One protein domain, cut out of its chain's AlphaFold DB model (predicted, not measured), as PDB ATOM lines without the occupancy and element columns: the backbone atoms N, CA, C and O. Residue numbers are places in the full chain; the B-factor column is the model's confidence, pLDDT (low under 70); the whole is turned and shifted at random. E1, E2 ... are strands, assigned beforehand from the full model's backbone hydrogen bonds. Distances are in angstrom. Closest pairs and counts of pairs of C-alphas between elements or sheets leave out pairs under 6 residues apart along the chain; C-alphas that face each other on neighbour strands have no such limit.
ATOM      1  N   GLY A   2     120.090 154.638 118.923       48.59
ATOM      2  CA  GLY A   2     119.570 154.780 117.558       48.59
ATOM      3  C   GLY A   2     120.683 155.321 116.677       48.59
ATOM      4  O   GLY A   2     120.962 156.515 116.728       48.59
ATOM      5  N   GLY A   3     121.377 154.432 115.967       62.34
ATOM      6  CA  GLY A   3     122.325 154.803 114.917       62.34
ATOM      7  C   GLY A   3     121.583 154.984 113.594       62.34
ATOM      8  O   GLY A   3     120.575 154.321 113.363       62.34
ATOM      9  N   GLY A   4     122.048 155.901 112.745       65.88
ATOM     10  CA  GLY A   4     121.528 156.029 111.384       65.88
ATOM     11  C   GLY A   4     121.961 154.840 110.526       65.88
ATOM     12  O   GLY A   4     123.113 154.418 110.607       65.88
ATOM     13  N   ASN A   5     121.050 154.314 109.709       77.38
ATOM     14  CA  ASN A   5     121.360 153.281 108.719       77.38
ATOM     15  C   ASN A   5     121.823 153.929 107.407       77.38
ATOM     16  O   ASN A   5     121.368 155.016 107.049       77.38
ATOM     17  N   THR A   6     122.736 153.269 106.692       85.62
ATOM     18  CA  THR A   6     123.226 153.730 105.384       85.62
ATOM     19  C   THR A   6     122.180 153.506 104.294       85.62
ATOM     20  O   THR A   6     121.296 152.666 104.434       85.62
ATOM     21  N   LEU A   7     122.280 154.244 103.192       87.44
ATOM     22  CA  LEU A   7     121.490 154.014 101.984       87.44
ATOM     23  C   LEU A   7     122.404 153.430 100.917       87.44
ATOM     24  O   LEU A   7     123.437 154.030 100.615       87.44
ATOM     25  N   SER A   8     122.021 152.291 100.349       90.88
ATOM     26  CA  SER A   8     122.854 151.585  99.382       90.88
ATOM     27  C   SER A   8     122.072 151.290  98.107       90.88
ATOM     28  O   SER A   8     120.940 150.814  98.158       90.88
ATOM     29  N   PHE A   9     122.661 151.607  96.955       91.31
ATOM     30  CA  PHE A   9     122.058 151.349  95.647       91.31
ATOM     31  C   PHE A   9     122.042 149.848  95.355       91.31
ATOM     32  O   PHE A   9     123.084 149.207  95.481       91.31
ATOM     33  N   LEU A  10     120.885 149.313  94.960       90.56
ATOM     34  CA  LEU A  10     120.711 147.898  94.639       90.56
ATOM     35  C   LEU A  10     120.814 147.660  93.129       90.56
ATOM     36  O   LEU A  10     121.751 147.025  92.650       90.56
ATOM     37  N   ASN A  11     119.842 148.165  92.377       91.31
ATOM     38  CA  ASN A  11     119.726 147.963  90.939       91.31
ATOM     39  C   ASN A  11     118.776 148.990  90.315       91.31
ATOM     40  O   ASN A  11     118.038 149.694  91.001       91.31
ATOM     41  N   ASN A  12     118.765 149.046  88.986       91.75
ATOM     42  CA  ASN A  12     117.751 149.772  88.234       91.75
ATOM     43  C   ASN A  12     116.706 148.774  87.712       91.75
ATOM     44  O   ASN A  12     117.051 147.848  86.976       91.75
ATOM     45  N   TYR A  13     115.444 148.950  88.103       86.25
ATOM     46  CA  TYR A  13     114.319 148.138  87.635       86.25
ATOM     47  C   TYR A  13     113.335 149.039  86.891       86.25
ATOM     48  O   TYR A  13     112.863 150.028  87.446       86.25
ATOM     49  N   GLU A  14     113.056 148.730  85.623       87.44
ATOM     50  CA  GLU A  14     112.126 149.497  84.774       87.44
ATOM     51  C   GLU A  14     112.413 151.016  84.722       87.44
ATOM     52  O   GLU A  14     111.506 151.851  84.679       87.44
ATOM     53  N   GLY A  15     113.693 151.409  84.739       84.81
ATOM     54  CA  GLY A  15     114.080 152.823  84.725       84.81
ATOM     55  C   GLY A  15     113.826 153.535  86.057       84.81
ATOM     56  O   GLY A  15     113.656 154.758  86.080       84.81
ATOM     57  N   ARG A  16     113.749 152.788  87.162       86.44
ATOM     58  CA  ARG A  16     113.697 153.306  88.531       86.44
ATOM     59  C   ARG A  16     114.865 152.745  89.327       86.44
ATOM     60  O   ARG A  16     115.082 151.535  89.346       86.44
ATOM     61  N   ASP A  17     115.589 153.631  89.996       90.56
ATOM     62  CA  ASP A  17     116.682 153.247  90.881       90.56
ATOM     63  C   ASP A  17     116.113 152.726  92.201       90.56
ATOM     64  O   ASP A  17     115.377 153.429  92.905       90.56
ATOM     65  N   GLN A  18     116.435 151.474  92.509       90.88
ATOM     66  CA  GLN A  18     116.062 150.805  93.741       90.88
ATOM     67  C   GLN A  18     117.206 150.880  94.747       90.88
ATOM     68  O   GLN A  18     118.376 150.659  94.424       90.88
ATOM     69  N   PHE A  19     116.848 151.175  95.990       90.88
ATOM     70  CA  PHE A  19     117.771 151.323  97.099       90.88
ATOM     71  C   PHE A  19     117.368 150.405  98.250       90.88
ATOM     72  O   PHE A  19     116.189 150.111  98.463       90.88
ATOM     73  N   CYS A  20     118.376 149.977  98.996       90.75
ATOM     74  CA  CYS A  20     118.255 149.252 100.246       90.75
ATOM     75  C   CYS A  20     118.700 150.137 101.400       90.75
ATOM     76  O   CYS A  20     119.545 151.026 101.259       90.75
ATOM     77  N   CYS A  21     118.163 149.837 102.572       87.88
ATOM     78  CA  CYS A  21     118.637 150.429 103.804       87.88
ATOM     79  C   CYS A  21     119.591 149.486 104.503       87.88
ATOM     80  O   CYS A  21     119.300 148.305 104.656       87.88
ATOM     81  N   GLY A  22     120.709 150.036 104.948       84.31
ATOM     82  CA  GLY A  22     121.824 149.271 105.463       84.31
ATOM     83  C   GLY A  22     122.670 148.694 104.336       84.31
ATOM     84  O   GLY A  22     122.901 149.333 103.304       84.31
ATOM     85  N   LEU A  23     123.188 147.502 104.585       85.19
ATOM     86  CA  LEU A  23     124.151 146.819 103.733       85.19
ATOM     87  C   LEU A  23     123.426 145.976 102.675       85.19
ATOM     88  O   LEU A  23     122.284 145.560 102.867       85.19
ATOM     89  N   LEU A  24     124.101 145.724 101.555       89.00
ATOM     90  CA  LEU A  24     123.651 144.717 100.599       89.00
ATOM     91  C   LEU A  24     124.140 143.349 101.059       89.00
ATOM     92  O   LEU A  24     125.293 143.210 101.477       89.00
ATOM     93  N   VAL A  25     123.286 142.343 100.920       88.62
ATOM     94  CA  VAL A  25     123.624 140.948 101.201       88.62
ATOM     95  C   VAL A  25     123.459 140.154  99.913       88.62
ATOM     96  O   VAL A  25     122.465 140.298  99.204       88.62
ATOM     97  N   ALA A  26     124.462 139.346  99.579       87.31
ATOM     98  CA  ALA A  26     124.381 138.403  98.476       87.31
ATOM     99  C   ALA A  26     123.856 137.069  99.016       87.31
ATOM    100  O   ALA A  26     124.548 136.407  99.790       87.31
ATOM    101  N   ASP A  27     122.650 136.687  98.606       82.19
ATOM    102  CA  ASP A  27     122.042 135.397  98.924       82.19
ATOM    103  C   ASP A  27     121.816 134.614  97.625       82.19
ATOM    104  O   ASP A  27     121.156 135.101  96.710       82.19
ATOM    105  N   ASN A  28     122.407 133.418  97.523       79.12
ATOM    106  CA  ASN A  28     122.237 132.498  96.387       79.12
ATOM    107  C   ASN A  28     122.301 133.188  95.000       79.12
ATOM    108  O   ASN A  28     121.350 133.136  94.222       79.12
ATOM    109  N   ASP A  29     123.417 133.877  94.717       81.31
ATOM    110  CA  ASP A  29     123.686 134.658  93.487       81.31
ATOM    111  C   ASP A  29     122.767 135.873  93.243       81.31
ATOM    112  O   ASP A  29     122.913 136.581  92.244       81.31
ATOM    113  N   THR A  30     121.862 136.178  94.172       82.06
ATOM    114  CA  THR A  30     120.994 137.355  94.122       82.06
ATOM    115  C   THR A  30     121.442 138.366  95.167       82.06
ATOM    116  O   THR A  30     121.535 138.074  96.356       82.06
ATOM    117  N   VAL A  31     121.732 139.590  94.729       87.75
ATOM    118  CA  VAL A  31     122.023 140.690  95.650       87.75
ATOM    119  C   VAL A  31     120.695 141.288  96.106       87.75
ATOM    120  O   VAL A  31     119.869 141.657  95.272       87.75
ATOM    121  N   GLY A  32     120.486 141.368  97.417       87.81
ATOM    122  CA  GLY A  32     119.264 141.871  98.038       87.81
ATOM    123  C   GLY A  32     119.544 142.774  99.236       87.81
ATOM    124  O   GLY A  32     120.693 142.996  99.631       87.81
ATOM    125  N   CYS A  33     118.476 143.324  99.809       88.31
ATOM    126  CA  CYS A  33     118.577 144.084 101.047       88.31
ATOM    127  C   CYS A  33     118.775 143.141 102.241       88.31
ATOM    128  O   CYS A  33     118.223 142.038 102.267       88.31
ATOM    129  N   ASP A  34     119.520 143.609 103.241       85.44
ATOM    130  CA  ASP A  34     119.657 142.932 104.532       85.44
ATOM    131  C   ASP A  34     118.288 142.601 105.164       85.44
ATOM    132  O   ASP A  34     117.283 143.279 104.907       85.44
ATOM    133  N   ASP A  35     118.236 141.531 105.962       82.31
ATOM    134  CA  ASP A  35     117.008 140.961 106.546       82.31
ATOM    135  C   ASP A  35     115.893 140.623 105.531       82.31
ATOM    136  O   ASP A  35     114.715 140.555 105.893       82.31
ATOM    137  N   ASN A  36     116.222 140.420 104.251       76.19
ATOM    138  CA  ASN A  36     115.232 140.099 103.219       76.19
ATOM    139  C   ASN A  36     114.169 141.208 103.024       76.19
ATOM    140  O   ASN A  36     113.033 140.935 102.620       76.19
ATOM    141  N   ARG A  37     114.527 142.465 103.331       81.88
ATOM    142  CA  ARG A  37     113.642 143.632 103.194       81.88
ATOM    143  C   ARG A  37     113.372 143.972 101.732       81.88
ATOM    144  O   ARG A  37     114.205 143.750 100.856       81.88
ATOM    145  N   SER A  38     112.214 144.571 101.472       85.44
ATOM    146  CA  SER A  38     111.866 145.043 100.134       85.44
ATOM    147  C   SER A  38     112.656 146.305  99.764       85.44
ATOM    148  O   SER A  38     112.702 147.241 100.571       85.44
ATOM    149  N   PRO A  39     113.229 146.378  98.552       88.69
ATOM    150  CA  PRO A  39     113.842 147.601  98.058       88.69
ATOM    151  C   PRO A  39     112.796 148.701  97.843       88.69
ATOM    152  O   PRO A  39     111.612 148.431  97.633       88.69
ATOM    153  N   PHE A  40     113.243 149.956  97.860       86.69
ATOM    154  CA  PHE A  40     112.387 151.125  97.656       86.69
ATOM    155  C   PHE A  40     113.011 152.102  96.660       86.69
ATOM    156  O   PHE A  40     114.221 152.123  96.443       86.69
ATOM    157  N   THR A  41     112.172 152.931  96.048       89.56
ATOM    158  CA  THR A  41     112.598 153.958  95.093       89.56
ATOM    159  C   THR A  41     112.554 155.330  95.747       89.56
ATOM    160  O   THR A  41     111.556 155.675  96.387       89.56
ATOM    161  N   LEU A  42     113.588 156.144  95.546       84.25
ATOM    162  CA  LEU A  42     113.549 157.546  95.954       84.25
ATOM    163  C   LEU A  42     112.891 158.392  94.857       84.25
ATOM    164  O   LEU A  42     113.158 158.222  93.668       84.25
TER     165      LEU A  42
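This is residues 2 to 42 of the 187 residues of an uncharacterized protein of Valsa sordida (UniProt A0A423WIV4). What shape? Two antiparallel hairpins, E1-E2 and E3-E4, make a corner, E2 running on into E3 at 92 degrees. Residues 40 to 41 fold back and pair antiparallel with residues 18 to 19 of E2. What size? The all-strand printed part has 41 residues with four named strands. It is flat, 34 by 26 by 12 A, and only just compact, close to loose, radius of gyration of the C-alphas 10.4 A.

Which strands pair? E1, residues 7 to 13, and E2, 16 to 21, form a hairpin; N 10 and O 18, 2.9 A apart, are within hydrogen-bond range. E3, residues 24 to 27, and E4, 30 to 33, form another, with N 25 and O 32 3.0 A apart. E2 to E4? Their closest C-alphas, 20 and 33, are 5.2 A apart.

Where begins E1? C-alpha 7 is at (121.490, 154.014, 101.984). Where ends E4? C-alpha 33 is at (118.577, 144.084, 101.047).

Any cut? The printed part has none. Low pLDDT? Residues 2 to 4 are under 70.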